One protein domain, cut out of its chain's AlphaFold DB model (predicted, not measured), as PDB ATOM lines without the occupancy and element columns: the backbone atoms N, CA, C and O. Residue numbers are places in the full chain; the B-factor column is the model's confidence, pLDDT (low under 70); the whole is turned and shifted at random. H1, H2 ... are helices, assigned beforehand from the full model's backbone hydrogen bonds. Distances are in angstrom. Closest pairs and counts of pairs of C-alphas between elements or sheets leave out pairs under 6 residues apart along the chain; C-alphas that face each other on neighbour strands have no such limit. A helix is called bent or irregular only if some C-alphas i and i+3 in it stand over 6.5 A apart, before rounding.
ATOM      1  N   TYR A 242     -67.183 -39.877 -40.734       94.00
ATOM      2  CA  TYR A 242     -67.014 -38.724 -39.843       94.00
ATOM      3  C   TYR A 242     -65.769 -38.848 -38.960       94.00
ATOM      4  O   TYR A 242     -65.073 -37.854 -38.744       94.00
ATOM      5  N   TYR A 243     -65.449 -40.058 -38.491       94.62
ATOM      6  CA  TYR A 243     -64.191 -40.297 -37.785       94.62
ATOM      7  C   TYR A 243     -62.990 -40.196 -38.723       94.62
ATOM      8  O   TYR A 243     -62.023 -39.493 -38.434       94.62
ATOM      9  N   LYS A 244     -63.092 -40.787 -39.915       93.75
ATOM     10  CA  LYS A 244     -62.061 -40.641 -40.953       93.75
ATOM     11  C   LYS A 244     -61.837 -39.171 -41.328       93.75
ATOM     12  O   LYS A 244     -60.697 -38.751 -41.514       93.75
ATOM     13  N   TYR A 245     -62.901 -38.366 -41.370       94.75
ATOM     14  CA  TYR A 245     -62.810 -36.920 -41.581       94.75
ATOM     15  C   TYR A 245     -62.046 -36.203 -40.458       94.75
ATOM     16  O   TYR A 245     -61.123 -35.450 -40.763       94.75
ATOM     17  N   MET A 246     -62.373 -36.438 -39.179       94.75
ATOM     18  CA  MET A 246     -61.681 -35.754 -38.074       94.75
ATOM     19  C   MET A 246     -60.196 -36.133 -37.982       94.75
ATOM     20  O   MET A 246     -59.364 -35.258 -37.755       94.75
ATOM     21  N   GLU A 247     -59.850 -37.401 -38.231       94.62
ATOM     22  CA  GLU A 247     -58.453 -37.851 -38.287       94.62
ATOM     23  C   GLU A 247     -57.699 -37.213 -39.460       94.62
ATOM     24  O   GLU A 247     -56.541 -36.823 -39.319       94.62
ATOM     25  N   ASN A 248     -58.350 -37.042 -40.614       92.56
ATOM     26  CA  ASN A 248     -57.752 -36.338 -41.746       92.56
ATOM     27  C   ASN A 248     -57.528 -34.845 -41.443       92.56
ATOM     28  O   ASN A 248     -56.468 -34.303 -41.751       92.56
ATOM     29  N   GLU A 249     -58.496 -34.181 -40.805       94.25
ATOM     30  CA  GLU A 249     -58.351 -32.792 -40.351       94.25
ATOM     31  C   GLU A 249     -57.227 -32.648 -39.314       94.25
ATOM     32  O   GLU A 249     -56.436 -31.705 -39.401       94.25
ATOM     33  N   TRP A 250     -57.106 -33.599 -38.379       94.31
ATOM     34  CA  TRP A 250     -55.993 -33.669 -37.430       94.31
ATOM     35  C   TRP A 250     -54.659 -33.758 -38.167       94.31
ATOM     36  O   TRP A 250     -53.798 -32.904 -37.966       94.31
ATOM     37  N   LYS A 251     -54.504 -34.739 -39.064       91.56
ATOM     38  CA  LYS A 251     -53.265 -34.947 -39.826       91.56
ATOM     39  C   LYS A 251     -52.855 -33.699 -40.601       91.56
ATOM     40  O   LYS A 251     -51.701 -33.284 -40.522       91.56
ATOM     41  N   LYS A 252     -53.794 -33.061 -41.306       91.62
ATOM     42  CA  LYS A 252     -53.537 -31.809 -42.037       91.62
ATOM     43  C   LYS A 252     -53.087 -30.686 -41.103       91.62
ATOM     44  O   LYS A 252     -52.065 -30.052 -41.358       91.62
ATOM     45  N   SER A 253     -53.830 -30.466 -40.019       92.69
ATOM     46  CA  SER A 253     -53.562 -29.391 -39.056       92.69
ATOM     47  C   SER A 253     -52.219 -29.594 -38.355       92.69
ATOM     48  O   SER A 253     -51.421 -28.665 -38.254       92.69
ATOM     49  N   PHE A 254     -51.929 -30.818 -37.921       92.06
ATOM     50  CA  PHE A 254     -50.692 -31.156 -37.228       92.06
ATOM     51  C   PHE A 254     -49.472 -31.103 -38.151       92.06
ATOM     52  O   PHE A 254     -48.443 -30.545 -37.774       92.06
ATOM     53  N   ASN A 255     -49.580 -31.585 -39.391       88.69
ATOM     54  CA  ASN A 255     -48.481 -31.491 -40.352       88.69
ATOM     55  C   ASN A 255     -48.162 -30.038 -40.733       88.69
ATOM     56  O   ASN A 255     -46.987 -29.677 -40.816       88.69
ATOM     57  N   LEU A 256     -49.178 -29.185 -40.899       89.25
ATOM     58  CA  LEU A 256     -48.965 -27.755 -41.127       89.25
ATOM     59  C   LEU A 256     -48.357 -27.073 -39.888       89.25
ATOM     60  O   LEU A 256     -47.405 -26.305 -40.018       89.25
ATOM     61  N   ALA A 257     -48.827 -27.409 -38.684       91.06
ATOM     62  CA  ALA A 257     -48.238 -26.937 -37.431       91.06
ATOM     63  C   ALA A 257     -46.743 -27.287 -37.330       91.06
ATOM     64  O   ALA A 257     -45.927 -26.416 -37.032       91.06
ATOM     65  N   ARG A 258     -46.364 -28.526 -37.674       88.56
ATOM     66  CA  ARG A 258     -44.965 -28.988 -37.719       88.56
ATOM     67  C   ARG A 258     -44.082 -28.201 -38.680       88.56
ATOM     68  O   ARG A 258     -42.887 -28.089 -38.437       88.56
ATOM     69  N   GLN A 259     -44.630 -27.681 -39.774       85.81
ATOM     70  CA  GLN A 259     -43.866 -26.863 -40.721       85.81
ATOM     71  C   GLN A 259     -43.674 -25.431 -40.211       85.81
ATOM     72  O   GLN A 259     -42.609 -24.850 -40.398       85.81
ATOM     73  N   LEU A 260     -44.694 -24.867 -39.563       88.19
ATOM     74  CA  LEU A 260     -44.711 -23.458 -39.164       88.19
ATOM     75  C   LEU A 260     -44.068 -23.189 -37.795       88.19
ATOM     76  O   LEU A 260     -43.677 -22.055 -37.541       88.19
ATOM     77  N   ILE A 261     -43.921 -24.201 -36.932       86.62
ATOM     78  CA  ILE A 261     -43.443 -24.043 -35.543       86.62
ATOM     79  C   ILE A 261     -42.014 -23.475 -35.413       86.62
ATOM     80  O   ILE A 261     -41.623 -22.974 -34.356       86.62
ATOM     81  N   PHE A 262     -41.213 -23.539 -36.477       84.31
ATOM     82  CA  PHE A 262     -39.853 -22.992 -36.493       84.31
ATOM     83  C   PHE A 262     -39.826 -21.465 -36.658       84.31
ATOM     84  O   PHE A 262     -38.846 -20.825 -36.279       84.31
ATOM     85  N   ASP A 263     -40.907 -20.877 -37.170       85.25
ATOM     86  CA  ASP A 263     -41.062 -19.437 -37.343       85.25
ATOM     87  C   ASP A 263     -41.722 -18.829 -36.096       85.25
ATOM     88  O   ASP A 263     -42.927 -18.973 -35.877       85.25
ATOM     89  N   LYS A 264     -40.931 -18.121 -35.276       80.12
ATOM     90  CA  LYS A 264     -41.408 -17.504 -34.025       80.12
ATOM     91  C   LYS A 264     -42.593 -16.553 -34.238       80.12
ATOM     92  O   LYS A 264     -43.423 -16.422 -33.347       80.12
ATOM     93  N   SER A 265     -42.713 -15.923 -35.410       84.56
ATOM     94  CA  SER A 265     -43.828 -15.013 -35.708       84.56
ATOM     95  C   SER A 265     -45.172 -15.732 -35.894       84.56
ATOM     96  O   SER A 265     -46.228 -15.104 -35.827       84.56
ATOM     97  N   LYS A 266     -45.155 -17.056 -36.106       88.62
ATOM     98  CA  LYS A 266     -46.337 -17.874 -36.416       88.62
ATOM     99  C   LYS A 266     -46.801 -18.747 -35.256       88.62
ATOM    100  O   LYS A 266     -47.752 -19.512 -35.420       88.62
ATOM    101  N   GLU A 267     -46.192 -18.634 -34.079       86.69
ATOM    102  CA  GLU A 267     -46.519 -19.482 -32.928       86.69
ATOM    103  C   GLU A 267     -48.002 -19.369 -32.518       86.69
ATOM    104  O   GLU A 267     -48.675 -20.382 -32.304       86.69
ATOM    105  N   ASP A 268     -48.556 -18.153 -32.507       87.94
ATOM    106  CA  ASP A 268     -49.976 -17.921 -32.209       87.94
ATOM    107  C   ASP A 268     -50.911 -18.516 -33.268       87.94
ATOM    108  O   ASP A 268     -52.004 -18.997 -32.951       87.94
ATOM    109  N   TYR A 269     -50.480 -18.527 -34.530       90.75
ATOM    110  CA  TYR A 269     -51.215 -19.183 -35.606       90.75
ATOM    111  C   TYR A 269     -51.227 -20.705 -35.415       90.75
ATOM    112  O   TYR A 269     -52.284 -21.325 -35.524       90.75
ATOM    113  N   VAL A 270     -50.090 -21.305 -35.042       91.12
ATOM    114  CA  VAL A 270     -49.996 -22.743 -34.743       91.12
ATOM    115  C   VAL A 270     -50.892 -23.129 -33.558       91.12
ATOM    116  O   VAL A 270     -51.617 -24.124 -33.634       91.12
ATOM    117  N   LYS A 271     -50.927 -22.318 -32.490       91.31
ATOM    118  CA  LYS A 271     -51.839 -22.530 -31.349       91.31
ATOM    119  C   LYS A 271     -53.307 -22.513 -31.782       91.31
ATOM    120  O   LYS A 271     -54.069 -23.393 -31.380       91.31
ATOM    121  N   LYS A 272     -53.706 -21.552 -32.625       92.12
ATOM    122  CA  LYS A 272     -55.072 -21.471 -33.180       92.12
ATOM    123  C   LYS A 272     -55.410 -22.674 -34.063       92.12
ATOM    124  O   LYS A 272     -56.516 -23.195 -33.967       92.12
ATOM    125  N   LEU A 273     -54.461 -23.138 -34.876       93.00
ATOM    126  CA  LEU A 273     -54.630 -24.284 -35.771       93.00
ATOM    127  C   LEU A 273     -54.918 -25.589 -35.008       93.00
ATOM    128  O   LEU A 273     -55.785 -26.362 -35.411       93.00
ATOM    129  N   LEU A 274     -54.230 -25.820 -33.885       94.06
ATOM    130  CA  LEU A 274     -54.379 -27.035 -33.069       94.06
ATOM    131  C   LEU A 274     -55.465 -26.930 -31.988       94.06
ATOM    132  O   LEU A 274     -55.821 -27.937 -31.372       94.06
ATOM    133  N   MET A 275     -56.024 -25.736 -31.772       92.50
ATOM    134  CA  MET A 275     -57.037 -25.464 -30.748       92.50
ATOM    135  C   MET A 275     -58.226 -26.444 -30.763       92.50
ATOM    136  O   MET A 275     -58.598 -26.894 -29.678       92.50
ATOM    137  N   PRO A 276     -58.798 -26.848 -31.922       93.69
ATOM    138  CA  PRO A 276     -59.915 -27.795 -31.954       93.69
ATOM    139  C   PRO A 276     -59.599 -29.175 -31.360       93.69
ATOM    140  O   PRO A 276     -60.517 -29.874 -30.947       93.69
ATOM    141  N   PHE A 277     -58.325 -29.572 -31.312       95.31
ATOM    142  CA  PHE A 277     -57.869 -30.882 -30.827       95.31
ATOM    143  C   PHE A 277     -57.319 -30.836 -29.397       95.31
ATOM    144  O   PHE A 277     -56.951 -31.868 -28.829       95.31
ATOM    145  N   ARG A 278     -57.267 -29.649 -28.782       92.00
ATOM    146  CA  ARG A 278     -56.798 -29.489 -27.405       92.00
ATOM    147  C   ARG A 278     -57.712 -30.257 -26.447       92.00
ATOM    148  O   ARG A 278     -58.917 -30.035 -26.430       92.00
ATOM    149  N   GLY A 279     -57.128 -31.130 -25.627       89.19
ATOM    150  CA  GLY A 279     -57.870 -31.975 -24.683       89.19
ATOM    151  C   GLY A 279     -58.291 -33.335 -25.245       89.19
ATOM    152  O   GLY A 279     -58.911 -34.113 -24.527       89.19
ATOM    153  N   VAL A 280     -57.942 -33.665 -26.494       92.88
ATOM    154  CA  VAL A 280     -58.004 -35.053 -26.973       92.88
ATOM    155  C   VAL A 280     -56.839 -35.818 -26.344       92.88
ATOM    156  O   VAL A 280     -55.683 -35.466 -26.583       92.88
ATOM    157  N   ALA A 281     -57.133 -36.844 -25.542       87.94
ATOM    158  CA  ALA A 281     -56.128 -37.576 -24.765       87.94
ATOM    159  C   ALA A 281     -54.968 -38.083 -25.639       87.94
ATOM    160  O   ALA A 281     -53.812 -37.791 -25.351       87.94
ATOM    161  N   GLU A 282     -55.286 -38.730 -26.761       87.06
ATOM    162  CA  GLU A 282     -54.297 -39.293 -27.690       87.06
ATOM    163  C   GLU A 282     -53.469 -38.227 -28.431       87.06
ATOM    164  O   GLU A 282     -52.346 -38.493 -28.839       87.06
ATOM    165  N   LYS A 283     -53.991 -37.005 -28.624       90.69
ATOM    166  CA  LYS A 283     -53.292 -35.953 -29.392       90.69
ATOM    167  C   LYS A 283     -52.538 -34.962 -28.505       90.69
ATOM    168  O   LYS A 283     -51.632 -34.277 -28.972       90.69
ATOM    169  N   THR A 284     -52.895 -34.865 -27.228       89.69
ATOM    170  CA  THR A 284     -52.318 -33.884 -26.295       89.69
ATOM    171  C   THR A 284     -50.794 -34.019 -26.139       89.69
ATOM    172  O   THR A 284     -50.129 -32.985 -26.237       89.69
ATOM    173  N   PRO A 285     -50.210 -35.227 -25.986       86.62
ATOM    174  CA  PRO A 285     -48.755 -35.390 -25.916       86.62
ATOM    175  C   PRO A 285     -48.039 -34.898 -27.180       86.62
ATOM    176  O   PRO A 285     -47.016 -34.227 -27.080       86.62
ATOM    177  N   LEU A 286     -48.616 -35.154 -28.361       87.00
ATOM    178  CA  LEU A 286     -48.076 -34.708 -29.651       87.00
ATOM    179  C   LEU A 286     -48.083 -33.182 -29.779       87.00
ATOM    180  O   LEU A 286     -47.127 -32.587 -30.271       87.00
ATOM    181  N   ILE A 287     -49.154 -32.531 -29.315       89.25
ATOM    182  CA  ILE A 287     -49.226 -31.066 -29.286       89.25
ATOM    183  C   ILE A 287     -48.158 -30.513 -28.335       89.25
ATOM    184  O   ILE A 287     -47.469 -29.566 -28.693       89.25
ATOM    185  N   GLN A 288     -47.992 -31.090 -27.142       87.81
ATOM    186  CA  GLN A 288     -47.006 -30.624 -26.161       87.81
ATOM    187  C   GLN A 288     -45.566 -30.789 -26.656       87.81
ATOM    188  O   GLN A 288     -44.792 -29.831 -26.603       87.81
ATOM    189  N   SER A 289     -45.210 -31.962 -27.183       85.62
ATOM    190  CA  SER A 289     -43.860 -32.205 -27.697       85.62
ATOM    191  C   SER A 289     -43.546 -31.337 -28.913       85.62
ATOM    192  O   SER A 289     -42.402 -30.926 -29.086       85.62
ATOM    193  N   LEU A 290     -44.549 -30.969 -29.721       86.69
ATOM    194  CA  LEU A 290     -44.353 -30.034 -30.826       86.69
ATOM    195  C   LEU A 290     -43.830 -28.664 -30.367       86.69
ATOM    196  O   LEU A 290     -42.989 -28.085 -31.049       86.69
ATOM    197  N   PHE A 291     -44.306 -28.146 -29.232       85.38
ATOM    198  CA  PHE A 291     -43.848 -26.855 -28.704       85.38
ATOM    199  C   PHE A 291     -42.554 -26.965 -27.886       85.38
ATOM    200  O   PHE A 291     -41.752 -26.033 -27.909       85.38
ATOM    201  N   ASN A 292     -42.332 -28.088 -27.196       84.50
ATOM    202  CA  ASN A 292     -41.206 -28.250 -26.270       84.50
ATOM    203  C   ASN A 292     -39.946 -28.852 -26.917       84.50
ATOM    204  O   ASN A 292     -38.845 -28.600 -26.443       84.50
ATOM    205  N   GLU A 293     -40.101 -29.651 -27.976       83.75
ATOM    206  CA  GLU A 293     -39.043 -30.509 -28.531       83.75
ATOM    207  C   GLU A 293     -39.028 -30.489 -30.076       83.75
ATOM    208  O   GLU A 293     -38.838 -31.507 -30.749       83.75
ATOM    209  N   LYS A 294     -39.264 -29.318 -30.679       81.00
ATOM    210  CA  LYS A 294     -39.431 -29.159 -32.138       81.00
ATOM    211  C   LYS A 294     -38.238 -29.654 -32.969       81.00
ATOM    212  O   LYS A 294     -38.429 -30.122 -34.092       81.00
ATOM    213  N   GLU A 295     -37.023 -29.605 -32.425       85.25
ATOM    214  CA  GLU A 295     -35.790 -30.062 -33.076       85.25
ATOM    215  C   GLU A 295     -35.803 -31.580 -33.337       85.25
ATOM    216  O   GLU A 295     -35.257 -32.045 -34.341       85.25
ATOM    217  N   ILE A 296     -36.490 -32.356 -32.491       87.31
ATOM    218  CA  ILE A 296     -36.593 -33.818 -32.617       87.31
ATOM    219  C   ILE A 296     -37.303 -34.204 -33.916       87.31
ATOM    220  O   ILE A 296     -36.885 -35.132 -34.610       87.31
ATOM    221  N   TYR A 297     -38.336 -33.455 -34.305       85.19
ATOM    222  CA  TYR A 297     -39.074 -33.707 -35.543       85.19
ATOM    223  C   TYR A 297     -38.218 -33.485 -36.796       85.19
ATOM    224  O   TYR A 297     -38.410 -34.170 -37.802       85.19
ATOM    225  N   GLN A 298     -37.284 -32.531 -36.753       85.00
ATOM    226  CA  GLN A 298     -36.340 -32.292 -37.844       85.00
ATOM    227  C   GLN A 298     -35.282 -33.395 -37.896       85.00
ATOM    228  O   GLN A 298     -34.974 -33.900 -38.978       85.00
ATOM    229  N   LEU A 299     -34.778 -33.808 -36.730       89.25
ATOM    230  CA  LEU A 299     -33.827 -34.907 -36.618       89.25
ATOM    231  C   LEU A 299     -34.416 -36.216 -37.158       89.25
ATOM    232  O   LEU A 299     -33.765 -36.884 -37.957       89.25
ATOM    233  N   LEU A 300     -35.667 -36.540 -36.812       90.69
ATOM    234  CA  LEU A 300     -36.365 -37.728 -37.312       90.69
ATOM    235  C   LEU A 300     -36.435 -37.742 -38.849       90.69
ATOM    236  O   LEU A 300     -36.081 -38.740 -39.481       90.69
ATOM    237  N   LYS A 301     -36.819 -36.614 -39.468       88.19
ATOM    238  CA  LYS A 301     -36.840 -36.470 -40.936       88.19
ATOM    239  C   LYS A 301     -35.456 -36.641 -41.553       88.19
ATOM    240  O   LYS A 301     -35.322 -37.284 -42.592       88.19
ATOM    241  N   GLN A 302     -34.428 -36.079 -40.923       91.94
ATOM    242  CA  GLN A 302     -33.053 -36.187 -41.405       91.94
ATOM    243  C   GLN A 302     -32.547 -37.636 -41.356       91.94
ATOM    244  O   GLN A 302     -31.926 -38.087 -42.318       91.94
ATOM    245  N   LYS A 303     -32.823 -38.363 -40.264       93.56
ATOM    246  CA  LYS A 303     -32.460 -39.780 -40.101       93.56
ATOM    247  C   LYS A 303     -33.128 -40.651 -41.165       93.56
ATOM    248  O   LYS A 303     -32.437 -41.406 -41.848       93.56
ATOM    249  N   LEU A 304     -34.429 -40.450 -41.397       91.94
ATOM    250  CA  LEU A 304     -35.174 -41.156 -42.444       91.94
ATOM    251  C   LEU A 304     -34.619 -40.866 -43.849       91.94
ATOM    252  O   LEU A 304     -34.381 -41.792 -44.621       91.94
ATOM    253  N   ALA A 305     -34.357 -39.595 -44.178       91.44
ATOM    254  CA  ALA A 305     -33.824 -39.201 -45.486       91.44
ATOM    255  C   ALA A 305     -32.423 -39.776 -45.756       91.44
ATOM    256  O   ALA A 305     -32.107 -40.140 -46.888       91.44
ATOM    257  N   LYS A 306     -31.593 -39.887 -44.712       93.94
ATOM    258  CA  LYS A 306     -30.259 -40.500 -44.777       93.94
ATOM    259  C   LYS A 306     -30.278 -42.032 -44.715       93.94
ATOM    260  O   LYS A 306     -29.214 -42.625 -44.846       93.94
ATOM    261  N   LYS A 307     -31.449 -42.663 -44.539       91.75
ATOM    262  CA  LYS A 307     -31.609 -44.114 -44.315       91.75
ATOM    263  C   LYS A 307     -30.809 -44.641 -43.114       91.75
ATOM    264  O   LYS A 307     -30.394 -45.794 -43.106       91.75
ATOM    265  N   ASP A 308     -30.599 -43.800 -42.105       94.31
ATOM    266  CA  ASP A 308     -30.007 -44.197 -40.824       94.31
ATOM    267  C   ASP A 308     -31.116 -44.784 -39.941       94.31
ATOM    268  O   ASP A 308     -31.706 -44.076 -39.122       94.31
ATOM    269  N   PHE A 309     -31.476 -46.047 -40.194       94.75
ATOM    270  CA  PHE A 309     -32.603 -46.706 -39.530       94.75
ATOM    271  C   PHE A 309     -32.299 -47.056 -38.077       94.75
ATOM    272  O   PHE A 309     -33.170 -46.863 -37.232       94.75
ATOM    273  N   GLN A 310     -31.062 -47.447 -37.765       94.00
ATOM    274  CA  GLN A 310     -30.631 -47.673 -36.387       94.00
ATOM    275  C   GLN A 310     -30.851 -46.403 -35.551       94.00
ATOM    276  O   GLN A 310     -31.617 -46.408 -34.589       94.00
ATOM    277  N   GLY A 311     -30.297 -45.265 -35.994       93.56
ATOM    278  CA  GLY A 311     -30.490 -43.987 -35.312       93.56
ATOM    279  C   GLY A 311     -31.935 -43.476 -35.346       93.56
ATOM    280  O   GLY A 311     -32.346 -42.744 -34.444       93.56
ATOM    281  N   PHE A 312     -32.716 -43.838 -36.368       95.75
ATOM    282  CA  PHE A 312     -34.144 -43.524 -36.451       95.75
ATOM    283  C   PHE A 312     -34.944 -44.252 -35.363       95.75
ATOM    284  O   PHE A 312     -35.697 -43.607 -34.632       95.75
ATOM    285  N   PHE A 313     -34.771 -45.569 -35.216       95.06
ATOM    286  CA  PHE A 313     -35.492 -46.354 -34.213       95.06
ATOM    287  C   PHE A 313     -34.983 -46.102 -32.794       95.06
ATOM    288  O   PHE A 313     -35.800 -46.065 -31.877       95.06
ATOM    289  N   ASP A 314     -33.692 -45.814 -32.607       93.62
ATOM    290  CA  ASP A 314     -33.157 -45.365 -31.315       93.62
ATOM    291  C   ASP A 314     -33.828 -44.056 -30.862       93.62
ATOM    292  O   ASP A 314     -34.192 -43.896 -29.692       93.62
ATOM    293  N   LEU A 315     -34.059 -43.126 -31.800       91.88
ATOM    294  CA  LEU A 315     -34.766 -41.876 -31.523       91.88
ATOM    295  C   LEU A 315     -36.239 -42.117 -31.167       91.88
ATOM    296  O   LEU A 315     -36.740 -41.508 -30.225       91.88
ATOM    297  N   VAL A 316     -36.923 -43.015 -31.881       92.25
ATOM    298  CA  VAL A 316     -38.320 -43.384 -31.590       92.25
ATOM    299  C   VAL A 316     -38.438 -44.100 -30.244       92.25
ATOM    300  O   VAL A 316     -39.360 -43.820 -29.489       92.25
ATOM    301  N   ASN A 317     -37.489 -44.968 -29.894       91.31
ATOM    302  CA  ASN A 317     -37.470 -45.639 -28.594       91.31
ATOM    303  C   ASN A 317     -37.302 -44.632 -27.444       91.31
ATOM    304  O   ASN A 317     -37.964 -44.731 -26.414       91.31
ATOM    305  N   LYS A 318     -36.454 -43.616 -27.641       90.19
ATOM    306  CA  LYS A 318     -36.276 -42.527 -26.673       90.19
ATOM    307  C   LYS A 318     -37.509 -41.619 -26.570       90.19
ATOM    308  O   LYS A 318     -37.808 -41.130 -25.483       90.19
ATOM    309  N   TYR A 319     -38.218 -41.406 -27.678       87.69
ATOM    310  CA  TYR A 319     -39.404 -40.553 -27.765       87.69
ATOM    311  C   TYR A 319     -40.576 -41.317 -28.412       87.69
ATOM    312  O   TYR A 319     -40.849 -41.133 -29.602       87.69
ATOM    313  N   PRO A 320     -41.305 -42.157 -27.645       86.12
ATOM    314  CA  PRO A 320     -42.294 -43.093 -28.198       86.12
ATOM    315  C   PRO A 320     -43.411 -42.455 -29.033       86.12
ATOM    316  O   PRO A 320     -43.920 -43.081 -29.959       86.12
ATOM    317  N   PHE A 321     -43.760 -41.190 -28.770       81.94
ATOM    318  CA  PHE A 321     -44.775 -40.454 -29.536       81.94
ATOM    319  C   PHE A 321     -44.411 -40.269 -31.022       81.94
ATOM    320  O   PHE A 321     -45.276 -39.969 -31.842       81.94
ATOM    321  N   LEU A 322     -43.139 -40.445 -31.400       86.81
ATOM    322  CA  LEU A 322     -42.708 -40.390 -32.798       86.81
ATOM    323  C   LEU A 322     -43.239 -41.573 -33.626       86.81
ATOM    324  O   LEU A 322     -43.299 -41.466 -34.851       86.81
ATOM    325  N   ALA A 323     -43.654 -42.670 -32.981       86.69
ATOM    326  CA  ALA A 323     -44.233 -43.835 -33.653       86.69
ATOM    327  C   ALA A 323     -45.591 -43.536 -34.326       86.69
ATOM    328  O   ALA A 323     -45.964 -44.196 -35.298       86.69
ATOM    329  N   ASP A 324     -46.299 -42.501 -33.863       82.31
ATOM    330  CA  ASP A 324     -47.598 -42.085 -34.410       82.31
ATOM    331  C   ASP A 324     -47.476 -41.224 -35.683       82.31
ATOM    332  O   ASP A 324     -48.482 -40.825 -36.278       82.31
ATOM    333  N   LEU A 325     -46.249 -40.900 -36.105       85.94
ATOM    334  CA  LEU A 325     -45.989 -40.016 -37.237       85.94
ATOM    335  C   LEU A 325     -45.948 -40.762 -38.577       85.94
ATOM    336  O   LEU A 325     -45.571 -41.932 -38.669       85.94
ATOM    337  N   ASP A 326     -46.254 -40.033 -39.655       86.12
ATOM    338  CA  ASP A 326     -46.197 -40.561 -41.022       86.12
ATOM    339  C   ASP A 326     -44.781 -41.052 -41.385       86.12
ATOM    340  O   ASP A 326     -44.645 -42.030 -42.115       86.12
ATOM    341  N   GLU A 327     -43.724 -40.419 -40.860       90.44
ATOM    342  CA  GLU A 327     -42.332 -40.846 -41.049       90.44
ATOM    343  C   GLU A 327     -42.065 -42.263 -40.519       90.44
ATOM    344  O   GLU A 327     -41.386 -43.048 -41.181       90.44
ATOM    345  N   TYR A 328     -42.629 -42.615 -39.360       91.38
ATOM    346  CA  TYR A 328     -42.513 -43.959 -38.796       91.38
ATOM    347  C   TYR A 328     -43.233 -44.980 -39.676       91.38
ATOM    348  O   TYR A 328     -42.658 -45.999 -40.051       91.38
ATOM    349  N   GLN A 329     -44.452 -44.659 -40.117       90.31
ATOM    350  CA  GLN A 329     -45.214 -45.512 -41.035       90.31
ATOM    351  C   GLN A 329     -44.519 -45.686 -42.396       90.31
ATOM    352  O   GLN A 329     -44.587 -46.755 -43.001       90.31
ATOM    353  N   GLN A 330     -43.831 -44.655 -42.893       92.56
ATOM    354  CA  GLN A 330     -43.008 -44.749 -44.102       92.56
ATOM    355  C   GLN A 330     -41.803 -45.669 -43.900       92.56
ATOM    356  O   GLN A 330     -41.523 -46.481 -44.782       92.56
ATOM    357  N   ALA A 331     -41.122 -45.574 -42.752       94.31
ATOM    358  CA  ALA A 331     -40.025 -46.469 -42.404       94.31
ATOM    359  C   ALA A 331     -40.507 -47.925 -42.342       94.31
ATOM    360  O   ALA A 331     -39.923 -48.779 -43.005       94.31
TER     361      ALA A 331
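AT A GLANCE: This is residues 242 to 331 of the 536 residues of an uncharacterized protein of Nautilia sp (UniProt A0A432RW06). Two helical lobes stand side by side: in the first, the hairpin of H1 and H2 and the shorter H3 lie side by side with their lines nearly parallel, their centres making a loose triangle; in the second, the hairpin of H4 and H5 has the short H6 and H7 beside it. H4 sets off about perpendicular to H1 and H3, and H6 folds back near H3. The printed part has 90 residues with seven named helices, H1 to H7 in order, and no named strand; the class is all helix. It is compact, with a radius of gyration of the C-alphas of 13.4 A, and spans 36 by 33 by 19 A.

HOW THE PARTS SIT: H1, residues 242 to 260, touches H2, residues 264 to 277, closest at the C-alphas of Ala 257 and Val 270, 5.3 A apart; they form a helical hairpin at a shallow tilt of 12 degrees, opposite ways. H3, residues 284 to 292, is close to H2 but not clearly touching, with the C-alphas of Leu 274 and Ile 287 closest at 7.6 A, and stands to it at a shallow tilt of 5 degrees, opposite ways. H4, residues 294 to 305, is about perpendicular to H1, at 82 degrees, and close but not clearly touching; their closest C-alphas, of Arg 258 and Tyr 297, are 7.9 A apart. With residues 300 to 304 alone H4 touches H5, residues 309 to 318, closest at the C-alphas of Lys 303 and Phe 312, 5.5 A; this hairpin has a shallow tilt of 26 degrees, opposite ways. H6, residues 320 to 324, is close to H3 but not clearly touching, with the C-alphas of Leu 286 and Phe 321 closest at 6.6 A. H7, residues 326 to 331, touches H4, again with residues 300 to 304 of H4 alone, closest at the C-alphas of Lys 301 and Glu 327, 7.0 A; they run the same way at a shallow tilt of 33 degrees, only just short of steep. H1 and H7 are apart. In H1, H5 and H7 every O i to N i+4 pair is within hydrogen-bond range; in H2 6 of 10 are, in H3 4 of 5, in H4 7 of 8, and in H6 0 of 1, where 2 of 2 O i to N i+3 pairs are.

IN THESE COORDINATES: H1 begins at C-alpha 242, (-67.014, -38.724, -39.843), and is 27.0 A long. H2 measures 21.5 A and is irregular: C-alphas 265 and 268 are 7.6 A apart. H3 is 12.5 A long, H4 17.6 A, from C-alpha 294 at (-39.431, -29.159, -32.138), and H5 14.0 A. H6 and H7 are short, and H7 ends at C-alpha 331, (-40.025, -46.469, -42.404).

THE WHOLE: The two C-alphas farthest apart, of Tyr 242 and Gln 310, are 37.6 A from each other. The printed part has no cut. The link from H2 to H3 is short, the other links are tight. The mean pLDDT of the printed part is 89.9, and no printed residue is under 70.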